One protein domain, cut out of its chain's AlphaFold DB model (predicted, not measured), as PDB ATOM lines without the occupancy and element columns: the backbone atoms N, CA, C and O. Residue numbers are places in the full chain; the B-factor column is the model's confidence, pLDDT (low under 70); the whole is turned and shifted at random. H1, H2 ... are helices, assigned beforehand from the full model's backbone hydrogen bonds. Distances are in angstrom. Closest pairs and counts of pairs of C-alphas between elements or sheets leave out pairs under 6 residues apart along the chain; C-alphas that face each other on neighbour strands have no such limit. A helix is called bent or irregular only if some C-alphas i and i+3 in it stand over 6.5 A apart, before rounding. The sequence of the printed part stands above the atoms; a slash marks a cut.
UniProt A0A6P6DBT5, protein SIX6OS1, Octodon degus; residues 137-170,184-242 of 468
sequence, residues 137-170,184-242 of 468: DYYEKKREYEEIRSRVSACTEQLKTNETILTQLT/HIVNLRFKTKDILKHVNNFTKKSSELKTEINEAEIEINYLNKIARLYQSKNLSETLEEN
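This is residues 137 to 170 and 184 to 242 of the 468 residues of the protein "protein SIX6OS1" of Octodon degus (UniProt A0A6P6DBT5). Two long helices, H1 and the much longer H2, run in roughly opposite directions with an open gap between them. H2 makes the length of the rod, and its end at residue 242 reaches well past H1. The printed part has 93 residues with two named helices, H1 then H2, and no named strand; the class is all helix. The whole is extended, with a radius of gyration of the C-alphas of 23.7 A and spans of 86 by 21 by 20 A.

H1, residues 137 to 169, begins at C-alpha 137 (222.360, 156.135, 283.638) and is 47.7 A long from first to last C-alpha. H2, residues 184 to 242, is 85.8 A long and ends at C-alpha 242 (216.739, 191.497, 285.782). Neither helix is bent.

H1 and H2 are apart, with no C-alpha of one within 8 A of the other. Residues 137 to 170 and 184 to 242 stand free. Each O i to N i+4 pair in H1 is within hydrogen-bond range; in H2, 52 of 55 are.

The two C-alphas farthest apart are those of His 184 and Asn 242, at 85.8 A. Residues 171 to 183 are not printed; C-alphas 170 and 184 are 13.4 A apart across this cut. Mean pLDDT of the printed part is 82.9, and residues 169 to 170 and 231 to 242 are under 70.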
ATOM      1  N   ASP A 137     222.544 156.597 285.013       85.69
ATOM      2  CA  ASP A 137     222.360 156.135 283.638       85.69
ATOM      3  C   ASP A 137     223.660 156.289 282.831       85.69
ATOM      4  O   ASP A 137     224.073 155.371 282.128       85.69
ATOM      5  N   TYR A 138     224.379 157.408 282.991       87.69
ATOM      6  CA  TYR A 138     225.686 157.606 282.356       87.69
ATOM      7  C   TYR A 138     226.715 156.539 282.765       87.69
ATOM      8  O   TYR A 138     227.400 155.986 281.904       87.69
ATOM      9  N   TYR A 139     226.847 156.235 284.061       83.19
ATOM     10  CA  TYR A 139     227.814 155.235 284.530       83.19
ATOM     11  C   TYR A 139     227.415 153.804 284.158       83.19
ATOM     12  O   TYR A 139     228.291 152.977 283.905       83.19
ATOM     13  N   GLU A 140     226.118 153.511 284.097       88.44
ATOM     14  CA  GLU A 140     225.606 152.237 283.596       88.44
ATOM     15  C   GLU A 140     225.926 152.071 282.108       88.44
ATOM     16  O   GLU A 140     226.561 151.090 281.723       88.44
ATOM     17  N   LYS A 141     225.648 153.091 281.288       91.62
ATOM     18  CA  LYS A 141     226.013 153.090 279.865       91.62
ATOM     19  C   LYS A 141     227.514 153.054 279.622       91.62
ATOM     20  O   LYS A 141     227.966 152.363 278.711       91.62
ATOM     21  N   LYS A 142     228.314 153.723 280.452       92.19
ATOM     22  CA  LYS A 142     229.777 153.622 280.388       92.19
ATOM     23  C   LYS A 142     230.252 152.187 280.639       92.19
ATOM     24  O   LYS A 142     231.129 151.710 279.925       92.19
ATOM     25  N   ARG A 143     229.655 151.490 281.609       92.75
ATOM     26  CA  ARG A 143     229.972 150.086 281.897       92.75
ATOM     27  C   ARG A 143     229.589 149.170 280.736       92.75
ATOM     28  O   ARG A 143     230.406 148.353 280.330       92.75
ATOM     29  N   GLU A 144     228.384 149.332 280.187       94.88
ATOM     30  CA  GLU A 144     227.940 148.586 279.001       94.88
ATOM     31  C   GLU A 144     228.904 148.801 277.822       94.88
ATOM     32  O   GLU A 144     229.315 147.849 277.162       94.88
ATOM     33  N   TYR A 145     229.326 150.046 277.586       95.00
ATOM     34  CA  TYR A 145     230.301 150.376 276.548       95.00
ATOM     35  C   TYR A 145     231.658 149.689 276.772       95.00
ATOM     36  O   TYR A 145     232.223 149.120 275.836       95.00
ATOM     37  N   GLU A 146     232.188 149.707 277.999       95.56
ATOM     38  CA  GLU A 146     233.447 149.033 278.347       95.56
ATOM     39  C   GLU A 146     233.347 147.507 278.181       95.56
ATOM     40  O   GLU A 146     234.281 146.876 277.677       95.56
ATOM     41  N   GLU A 147     232.199 146.911 278.512       96.94
ATOM     42  CA  GLU A 147     231.930 145.490 278.280       96.94
ATOM     43  C   GLU A 147     231.894 145.158 276.782       96.94
ATOM     44  O   GLU A 147     232.553 144.214 276.335       96.94
ATOM     45  N   ILE A 148     231.177 145.950 275.977       95.19
ATOM     46  CA  ILE A 148     231.139 145.788 274.517       95.19
ATOM     47  C   ILE A 148     232.551 145.914 273.942       95.19
ATOM     48  O   ILE A 148     232.961 145.078 273.135       95.19
ATOM     49  N   ARG A 149     233.326 146.904 274.392       95.31
ATOM     50  CA  ARG A 149     234.718 147.098 273.975       95.31
ATOM     51  C   ARG A 149     235.580 145.877 274.300       95.31
ATOM     52  O   ARG A 149     236.344 145.430 273.444       95.31
ATOM     53  N   SER A 150     235.432 145.309 275.496       95.81
ATOM     54  CA  SER A 150     236.128 144.081 275.898       95.81
ATOM     55  C   SER A 150     235.754 142.898 274.997       95.81
ATOM     56  O   SER A 150     236.630 142.195 274.487       95.81
ATOM     57  N   ARG A 151     234.459 142.721 274.707       96.62
ATOM     58  CA  ARG A 151     233.968 141.661 273.815       96.62
ATOM     59  C   ARG A 151     234.479 141.811 272.385       96.62
ATOM     60  O   ARG A 151     234.890 140.820 271.788       96.62
ATOM     61  N   VAL A 152     234.471 143.027 271.842       96.00
ATOM     62  CA  VAL A 152     235.012 143.313 270.505       96.00
ATOM     63  C   VAL A 152     236.490 142.955 270.455       96.00
ATOM     64  O   VAL A 152     236.893 142.231 269.552       96.00
ATOM     65  N   SER A 153     237.272 143.367 271.457       93.31
ATOM     66  CA  SER A 153     238.693 143.016 271.546       93.31
ATOM     67  C   SER A 153     238.912 141.498 271.562       93.31
ATOM     68  O   SER A 153     239.733 140.995 270.797       93.31
ATOM     69  N   ALA A 154     238.119 140.745 272.331       94.62
ATOM     70  CA  ALA A 154     238.188 139.283 272.336       94.62
ATOM     71  C   ALA A 154     237.853 138.666 270.961       94.62
ATOM     72  O   ALA A 154     238.538 137.746 270.510       94.62
ATOM     73  N   CYS A 155     236.833 139.181 270.266       91.81
ATOM     74  CA  CYS A 155     236.500 138.748 268.906       91.81
ATOM     75  C   CYS A 155     237.609 139.082 267.899       91.81
ATOM     76  O   CYS A 155     237.887 138.272 267.016       91.81
ATOM     77  N   THR A 156     238.252 140.243 268.025       94.19
ATOM     78  CA  THR A 156     239.382 140.635 267.176       94.19
ATOM     79  C   THR A 156     240.554 139.673 267.344       94.19
ATOM     80  O   THR A 156     241.113 139.220 266.347       94.19
ATOM     81  N   GLU A 157     240.888 139.291 268.577       94.00
ATOM     82  CA  GLU A 157     241.942 138.304 268.828       94.00
ATOM     83  C   GLU A 157     241.575 136.922 268.265       94.00
ATOM     84  O   GLU A 157     242.386 136.294 267.582       94.00
ATOM     85  N   GLN A 158     240.324 136.476 268.425       91.69
ATOM     86  CA  GLN A 158     239.852 135.245 267.777       91.69
ATOM     87  C   GLN A 158     239.974 135.308 266.248       91.69
ATOM     88  O   GLN A 158     240.405 134.340 265.618       91.69
ATOM     89  N   LEU A 159     239.639 136.441 265.632       91.00
ATOM     90  CA  LEU A 159     239.742 136.616 264.187       91.00
ATOM     91  C   LEU A 159     241.199 136.533 263.706       91.00
ATOM     92  O   LEU A 159     241.459 135.812 262.744       91.00
ATOM     93  N   LYS A 160     242.150 137.146 264.427       93.19
ATOM     94  CA  LYS A 160     243.594 137.011 264.153       93.19
ATOM     95  C   LYS A 160     244.070 135.558 264.245       93.19
ATOM     96  O   LYS A 160     244.839 135.097 263.399       93.19
ATOM     97  N   THR A 161     243.599 134.799 265.241       91.19
ATOM     98  CA  THR A 161     243.951 133.370 265.342       91.19
ATOM     99  C   THR A 161     243.411 132.565 264.159       91.19
ATOM    100  O   THR A 161     244.141 131.765 263.575       91.19
ATOM    101  N   ASN A 162     242.173 132.825 263.731       89.75
ATOM    102  CA  ASN A 162     241.573 132.167 262.571       89.75
ATOM    103  C   ASN A 162     242.281 132.536 261.260       89.75
ATOM    104  O   ASN A 162     242.497 131.666 260.418       89.75
ATOM    105  N   GLU A 163     242.681 133.796 261.092       88.00
ATOM    106  CA  GLU A 163     243.491 134.250 259.959       88.00
ATOM    107  C   GLU A 163     244.847 133.531 259.915       88.00
ATOM    108  O   GLU A 163     245.265 133.038 258.865       88.00
ATOM    109  N   THR A 164     245.497 133.356 261.067       85.56
ATOM    110  CA  THR A 164     246.750 132.588 261.176       85.56
ATOM    111  C   THR A 164     246.554 131.113 260.785       85.56
ATOM    112  O   THR A 164     247.385 130.522 260.097       85.56
ATOM    113  N   ILE A 165     245.426 130.504 261.156       84.38
ATOM    114  CA  ILE A 165     245.087 129.132 260.743       84.38
ATOM    115  C   ILE A 165     244.849 129.060 259.227       84.38
ATOM    116  O   ILE A 165     245.314 128.131 258.566       84.38
ATOM    117  N   LEU A 166     244.141 130.035 258.651       80.00
ATOM    118  CA  LEU A 166     243.881 130.082 257.210       80.00
ATOM    119  C   LEU A 166     245.165 130.287 256.401       80.00
ATOM    120  O   LEU A 166     245.344 129.611 255.390       80.00
ATOM    121  N   THR A 167     246.080 131.140 256.868       77.69
ATOM    122  CA  THR A 167     247.384 131.336 256.218       77.69
ATOM    123  C   THR A 167     248.240 130.062 256.241       77.69
ATOM    124  O   THR A 167     248.881 129.743 255.237       77.69
ATOM    125  N   GLN A 168     248.181 129.258 257.311       75.44
ATOM    126  CA  GLN A 168     248.798 127.921 257.342       75.44
ATOM    127  C   GLN A 168     248.164 126.941 256.338       75.44
ATOM    128  O   GLN A 168     248.869 126.121 255.752       75.44
ATOM    129  N   LEU A 169     246.849 127.027 256.104       66.75
ATOM    130  CA  LEU A 169     246.140 126.170 255.143       66.75
ATOM    131  C   LEU A 169     246.388 126.552 253.673       66.75
ATOM    132  O   LEU A 169     246.160 125.725 252.790       66.75
ATOM    133  N   THR A 170     246.858 127.771 253.388       63.31
ATOM    134  CA  THR A 170     247.218 128.210 252.026       63.31
ATOM    135  C   THR A 170     248.506 127.593 251.482       63.31
ATOM    136  O   THR A 170     248.758 127.722 250.286       63.31
ATOM    137  N   HIS A 184     239.757 115.655 249.972       79.44
ATOM    138  CA  HIS A 184     240.220 116.906 250.563       79.44
ATOM    139  C   HIS A 184     239.482 118.117 249.983       79.44
ATOM    140  O   HIS A 184     239.011 118.953 250.744       79.44
ATOM    141  N   ILE A 185     239.287 118.183 248.664       82.25
ATOM    142  CA  ILE A 185     238.524 119.253 248.013       82.25
ATOM    143  C   ILE A 185     237.055 119.231 248.410       82.25
ATOM    144  O   ILE A 185     236.482 120.293 248.639       82.25
ATOM    145  N   VAL A 186     236.428 118.058 248.500       86.25
ATOM    146  CA  VAL A 186     235.034 117.956 248.955       86.25
ATOM    147  C   VAL A 186     234.917 118.439 250.401       86.25
ATOM    148  O   VAL A 186     234.024 119.229 250.703       86.25
ATOM    149  N   ASN A 187     235.854 118.054 251.271       86.06
ATOM    150  CA  ASN A 187     235.911 118.527 252.654       86.06
ATOM    151  C   ASN A 187     236.161 120.043 252.736       86.06
ATOM    152  O   ASN A 187     235.477 120.737 253.482       86.06
ATOM    153  N   LEU A 188     237.085 120.581 251.934       83.75
ATOM    154  CA  LEU A 188     237.328 122.022 251.841       83.75
ATOM    155  C   LEU A 188     236.075 122.757 251.369       83.75
ATOM    156  O   LEU A 188     235.655 123.695 252.028       83.75
ATOM    157  N   ARG A 189     235.413 122.300 250.301       85.06
ATOM    158  CA  ARG A 189     234.164 122.904 249.807       85.06
ATOM    159  C   ARG A 189     233.051 122.869 250.848       85.06
ATOM    160  O   ARG A 189     232.306 123.838 250.966       85.06
ATOM    161  N   PHE A 190     232.943 121.778 251.605       86.62
ATOM    162  CA  PHE A 190     231.989 121.671 252.704       86.62
ATOM    163  C   PHE A 190     232.298 122.693 253.806       86.62
ATOM    164  O   PHE A 190     231.422 123.475 254.168       86.62
ATOM    165  N   LYS A 191     233.558 122.763 254.258       87.06
ATOM    166  CA  LYS A 191     234.015 123.745 255.253       87.06
ATOM    167  C   LYS A 191     233.841 125.185 254.776       87.06
ATOM    168  O   LYS A 191     233.342 126.013 255.525       87.06
ATOM    169  N   THR A 192     234.177 125.494 253.526       88.75
ATOM    170  CA  THR A 192     233.983 126.828 252.942       88.75
ATOM    171  C   THR A 192     232.506 127.203 252.901       88.75
ATOM    172  O   THR A 192     232.162 128.339 253.209       88.75
ATOM    173  N   LYS A 193     231.612 126.264 252.565       90.25
ATOM    174  CA  LYS A 193     230.163 126.511 252.570       90.25
ATOM    175  C   LYS A 193     229.629 126.765 253.982       90.25
ATOM    176  O   LYS A 193     228.755 127.612 254.152       90.25
ATOM    177  N   ASP A 194     230.155 126.057 254.975       87.19
ATOM    178  CA  ASP A 194     229.802 126.250 256.381       87.19
ATOM    179  C   ASP A 194     230.304 127.604 256.916       87.19
ATOM    180  O   ASP A 194     229.524 128.394 257.449       87.19
ATOM    181  N   ILE A 195     231.564 127.956 256.634       86.69
ATOM    182  CA  ILE A 195     232.130 129.281 256.937       86.69
ATOM    183  C   ILE A 195     231.312 130.383 256.258       86.69
ATOM    184  O   ILE A 195     230.958 131.364 256.902       86.69
ATOM    185  N   LEU A 196     230.937 130.217 254.988       86.44
ATOM    186  CA  LEU A 196     230.118 131.195 254.269       86.44
ATOM    187  C   LEU A 196     228.741 131.391 254.928       86.44
ATOM    188  O   LEU A 196     228.227 132.507 254.974       86.44
ATOM    189  N   LYS A 197     228.152 130.329 255.488       90.44
ATOM    190  CA  LYS A 197     226.910 130.418 256.267       90.44
ATOM    191  C   LYS A 197     227.117 131.221 257.556       90.44
ATOM    192  O   LYS A 197     226.283 132.066 257.882       90.44
ATOM    193  N   HIS A 198     228.228 131.001 258.259       83.06
ATOM    194  CA  HIS A 198     228.599 131.792 259.435       83.06
ATOM    195  C   HIS A 198     228.849 133.264 259.093       83.06
ATOM    196  O   HIS A 198     228.338 134.132 259.798       83.06
ATOM    197  N   VAL A 199     229.540 133.544 257.987       88.00
ATOM    198  CA  VAL A 199     229.775 134.905 257.486       88.00
ATOM    199  C   VAL A 199     228.456 135.589 257.141       88.00
ATOM    200  O   VAL A 199     228.228 136.695 257.605       88.00
ATOM    201  N   ASN A 200     227.534 134.934 256.430       88.00
ATOM    202  CA  ASN A 200     226.224 135.524 256.126       88.00
ATOM    203  C   ASN A 200     225.416 135.848 257.392       88.00
ATOM    204  O   ASN A 200     224.813 136.918 257.487       88.00
ATOM    205  N   ASN A 201     225.434 134.956 258.387       89.12
ATOM    206  CA  ASN A 201     224.801 135.216 259.679       89.12
ATOM    207  C   ASN A 201     225.476 136.382 260.422       89.12
ATOM    208  O   ASN A 201     224.786 137.186 261.045       89.12
ATOM    209  N   PHE A 202     226.805 136.488 260.353       85.38
ATOM    210  CA  PHE A 202     227.564 137.591 260.944       85.38
ATOM    211  C   PHE A 202     227.278 138.921 260.241       85.38
ATOM    212  O   PHE A 202     227.005 139.908 260.913       85.38
ATOM    213  N   THR A 203     227.248 138.950 258.908       89.12
ATOM    214  CA  THR A 203     226.891 140.133 258.113       89.12
ATOM    215  C   THR A 203     225.487 140.621 258.450       89.12
ATOM    216  O   THR A 203     225.285 141.819 258.628       89.12
ATOM    217  N   LYS A 204     224.526 139.701 258.618       89.25
ATOM    218  CA  LYS A 204     223.169 140.047 259.054       89.25
ATOM    219  C   LYS A 204     223.173 140.694 260.445       89.25
ATOM    220  O   LYS A 204     222.662 141.800 260.593       89.25
ATOM    221  N   LYS A 205     223.830 140.069 261.428       88.75
ATOM    222  CA  LYS A 205     223.975 140.635 262.783       88.75
ATOM    223  C   LYS A 205     224.695 141.986 262.786       88.75
ATOM    224  O   LYS A 205     224.323 142.879 263.530       88.75
ATOM    225  N   SER A 206     225.707 142.150 261.936       85.12
ATOM    226  CA  SER A 206     226.436 143.409 261.765       85.12
ATOM    227  C   SER A 206     225.534 144.510 261.196       85.12
ATOM    228  O   SER A 206     225.575 145.643 261.669       85.12
ATOM    229  N   SER A 207     224.655 144.185 260.239       84.62
ATOM    230  CA  SER A 207     223.673 145.144 259.720       84.62
ATOM    231  C   SER A 207     222.610 145.543 260.751       84.62
ATOM    232  O   SER A 207     222.270 146.720 260.818       84.62
ATOM    233  N   GLU A 208     222.154 144.599 261.584       88.62
ATOM    234  CA  GLU A 208     221.220 144.855 262.693       88.62
ATOM    235  C   GLU A 208     221.867 145.756 263.761       88.62
ATOM    236  O   GLU A 208     221.292 146.764 264.170       88.62
ATOM    237  N   LEU A 209     223.116 145.468 264.137       89.50
ATOM    238  CA  LEU A 209     223.871 146.303 265.070       89.50
ATOM    239  C   LEU A 209     224.118 147.710 264.506       89.50
ATOM    240  O   LEU A 209     224.060 148.699 265.228       89.50
ATOM    241  N   LYS A 210     224.363 147.830 263.196       89.56
ATOM    242  CA  LYS A 210     224.531 149.130 262.536       89.56
ATOM    243  C   LYS A 210     223.252 149.969 262.580       89.56
ATOM    244  O   LYS A 210     223.341 151.183 262.745       89.56
ATOM    245  N   THR A 211     222.077 149.353 262.428       89.56
ATOM    246  CA  THR A 211     220.803 150.070 262.586       89.56
ATOM    247  C   THR A 211     220.586 150.527 264.027       89.56
ATOM    248  O   THR A 211     220.230 151.682 264.228       89.56
ATOM    249  N   GLU A 212     220.916 149.688 265.012       90.00
ATOM    250  CA  GLU A 212     220.827 150.025 266.441       90.00
ATOM    251  C   GLU A 212     221.768 151.183 266.827       90.00
ATOM    252  O   GLU A 212     221.370 152.105 267.535       90.00
ATOM    253  N   ILE A 213     222.993 151.204 266.288       88.88
ATOM    254  CA  ILE A 213     223.942 152.314 266.479       88.88
ATOM    255  C   ILE A 213     223.380 153.630 265.928       88.88
ATOM    256  O   ILE A 213     223.461 154.656 266.603       88.88
ATOM    257  N   ASN A 214     222.797 153.614 264.725       88.62
ATOM    258  CA  ASN A 214     222.216 154.819 264.128       88.62
ATOM    259  C   ASN A 214     221.018 155.338 264.944       88.62
ATOM    260  O   ASN A 214     220.852 156.547 265.090       88.62
ATOM    261  N   GLU A 215     220.184 154.444 265.483       90.44
ATOM    262  CA  GLU A 215     219.067 154.809 266.364       90.44
ATOM    263  C   GLU A 215     219.566 155.440 267.670       90.44
ATOM    264  O   GLU A 215     219.121 156.534 268.033       90.44
ATOM    265  N   ALA A 216     220.558 154.824 268.318       88.31
ATOM    266  CA  ALA A 216     221.186 155.365 269.521       88.31
ATOM    267  C   ALA A 216     221.857 156.730 269.263       88.31
ATOM    268  O   ALA A 216     221.778 157.632 270.095       88.31
ATOM    269  N   GLU A 217     222.478 156.932 268.096       89.12
ATOM    270  CA  GLU A 217     223.079 158.216 267.714       89.12
ATOM    271  C   GLU A 217     222.025 159.322 267.522       89.12
ATOM    272  O   GLU A 217     222.235 160.468 267.939       89.12
ATOM    273  N   ILE A 218     220.865 158.997 266.941       87.94
ATOM    274  CA  ILE A 218     219.732 159.930 266.832       87.94
ATOM    275  C   ILE A 218     219.221 160.315 268.228       87.94
ATOM    276  O   ILE A 218     218.971 161.498 268.485       87.94
ATOM    277  N   GLU A 219     219.111 159.352 269.143       89.81
ATOM    278  CA  GLU A 219     218.661 159.590 270.516       89.81
ATOM    279  C   GLU A 219     219.662 160.441 271.317       89.81
ATOM    280  O   GLU A 219     219.274 161.426 271.950       89.81
ATOM    281  N   ILE A 220     220.966 160.165 271.198       85.50
ATOM    282  CA  ILE A 220     222.036 160.986 271.787       85.50
ATOM    283  C   ILE A 220     221.979 162.421 271.251       85.50
ATOM    284  O   ILE A 220     222.087 163.384 272.017       85.50
ATOM    285  N   ASN A 221     221.770 162.601 269.945       87.44
ATOM    286  CA  ASN A 221     221.640 163.929 269.347       87.44
ATOM    287  C   ASN A 221     220.388 164.673 269.837       87.44
ATOM    288  O   ASN A 221     220.442 165.885 270.079       87.44
ATOM    289  N   TYR A 222     219.275 163.966 270.038       83.62
ATOM    290  CA  TYR A 222     218.061 164.526 270.629       83.62
ATOM    291  C   TYR A 222     218.281 164.963 272.087       83.62
ATOM    292  O   TYR A 222     217.955 166.099 272.447       83.62
ATOM    293  N   LEU A 223     218.918 164.121 272.903       85.88
ATOM    294  CA  LEU A 223     219.265 164.436 274.292       85.88
ATOM    295  C   LEU A 223     220.243 165.615 274.387       85.88
ATOM    296  O   LEU A 223     220.038 166.520 275.198       85.88
ATOM    297  N   ASN A 224     221.237 165.693 273.499       81.75
ATOM    298  CA  ASN A 224     222.141 166.842 273.400       81.75
ATOM    299  C   ASN A 224     221.399 168.141 273.052       81.75
ATOM    300  O   ASN A 224     221.706 169.207 273.595       81.75
ATOM    301  N   LYS A 225     220.399 168.078 272.164       83.31
ATOM    302  CA  LYS A 225     219.554 169.235 271.837       83.31
ATOM    303  C   LYS A 225     218.737 169.686 273.047       83.31
ATOM    304  O   LYS A 225     218.652 170.887 273.299       83.31
ATOM    305  N   ILE A 226     218.184 168.746 273.813       80.88
ATOM    306  CA  ILE A 226     217.478 169.042 275.064       80.88
ATOM    307  C   ILE A 226     218.428 169.684 276.082       80.88
ATOM    308  O   ILE A 226     218.098 170.733 276.633       80.88
ATOM    309  N   ALA A 227     219.624 169.129 276.282       77.00
ATOM    310  CA  ALA A 227     220.620 169.684 277.196       77.00
ATOM    311  C   ALA A 227     220.987 171.138 276.838       77.00
ATOM    312  O   ALA A 227     221.010 172.008 277.712       77.00
ATOM    313  N   ARG A 228     221.170 171.441 275.543       73.31
ATOM    314  CA  ARG A 228     221.403 172.817 275.064       73.31
ATOM    315  C   ARG A 228     220.210 173.746 275.305       73.31
ATOM    316  O   ARG A 228     220.423 174.910 275.631       73.31
ATOM    317  N   LEU A 229     218.972 173.261 275.158       73.12
ATOM    318  CA  LEU A 229     217.762 174.044 275.446       73.12
ATOM    319  C   LEU A 229     217.617 174.356 276.939       73.12
ATOM    320  O   LEU A 229     217.232 175.467 277.294       73.12
ATOM    321  N   TYR A 230     217.960 173.418 277.822       71.88
ATOM    322  CA  TYR A 230     217.997 173.684 279.261       71.88
ATOM    323  C   TYR A 230     219.097 174.688 279.625       71.88
ATOM    324  O   TYR A 230     218.864 175.596 280.419       71.88
ATOM    325  N   GLN A 231     220.267 174.596 278.990       62.00
ATOM    326  CA  GLN A 231     221.357 175.544 279.208       62.00
ATOM    327  C   GLN A 231     221.012 176.961 278.711       62.00
ATOM    328  O   GLN A 231     221.300 177.936 279.402       62.00
ATOM    329  N   SER A 232     220.347 177.095 277.558       65.00
ATOM    330  CA  SER A 232     219.921 178.400 277.031       65.00
ATOM    331  C   SER A 232     218.724 178.996 277.777       65.00
ATOM    332  O   SER A 232     218.653 180.215 277.931       65.00
ATOM    333  N   LYS A 233     217.819 178.164 278.310       66.00
ATOM    334  CA  LYS A 233     216.706 178.607 279.163       66.00
ATOM    335  C   LYS A 233     217.190 179.148 280.513       66.00
ATOM    336  O   LYS A 233     216.704 180.183 280.955       66.00
ATOM    337  N   ASN A 234     218.225 178.544 281.101       57.75
ATOM    338  CA  ASN A 234     218.869 179.078 282.308       57.75
ATOM    339  C   ASN A 234     219.539 180.453 282.070       57.75
ATOM    340  O   ASN A 234     219.638 181.266 282.991       57.75
ATOM    341  N   LEU A 235     219.959 180.749 280.832       53.34
ATOM    342  CA  LEU A 235     220.506 182.055 280.435       53.34
ATOM    343  C   LEU A 235     219.419 183.107 280.134       53.34
ATOM    344  O   LEU A 235     219.659 184.300 280.316       53.34
ATOM    345  N   SER A 236     218.222 182.708 279.684       56.00
ATOM    346  CA  SER A 236     217.116 183.645 279.423       56.00
ATOM    347  C   SER A 236     216.288 183.965 280.671       56.00
ATOM    348  O   SER A 236     215.826 185.096 280.824       56.00
ATOM    349  N   GLU A 237     216.160 183.020 281.604       51.50
ATOM    350  CA  GLU A 237     215.475 183.225 282.884       51.50
ATOM    351  C   GLU A 237     216.247 184.207 283.785       51.50
ATOM    352  O   GLU A 237     215.654 185.127 284.352       51.50
ATOM    353  N   THR A 238     217.585 184.139 283.782       52.75
ATOM    354  CA  THR A 238     218.452 185.136 284.439       52.75
ATOM    355  C   THR A 238     218.392 186.527 283.784       52.75
ATOM    356  O   THR A 238     218.608 187.538 284.457       52.75
ATOM    357  N   LEU A 239     218.041 186.630 282.495       43.00
ATOM    358  CA  LEU A 239     217.856 187.911 281.798       43.00
ATOM    359  C   LEU A 239     216.462 188.526 282.050       43.00
ATOM    360  O   LEU A 239     216.338 189.745 282.202       43.00
ATOM    361  N   GLU A 240     215.409 187.706 282.135       49.06
ATOM    362  CA  GLU A 240     214.041 188.168 282.417       49.06
ATOM    363  C   GLU A 240     213.855 188.668 283.858       49.06
ATOM    364  O   GLU A 240     213.110 189.628 284.097       49.06
ATOM    365  N   GLU A 241     214.538 188.055 284.824       48.97
ATOM    366  CA  GLU A 241     214.439 188.435 286.235       48.97
ATOM    367  C   GLU A 241     215.053 189.827 286.494       48.97
ATOM    368  O   GLU A 241     214.472 190.659 287.204       48.97
ATOM    369  N   ASN A 242     216.128 190.164 285.773       49.44
ATOM    370  CA  ASN A 242     216.739 191.497 285.782       49.44
ATOM    371  C   ASN A 242     215.845 192.582 285.147       49.44
ATOM    372  O   ASN A 242     215.887 193.746 285.558       49.44
TER     373      ASN A 242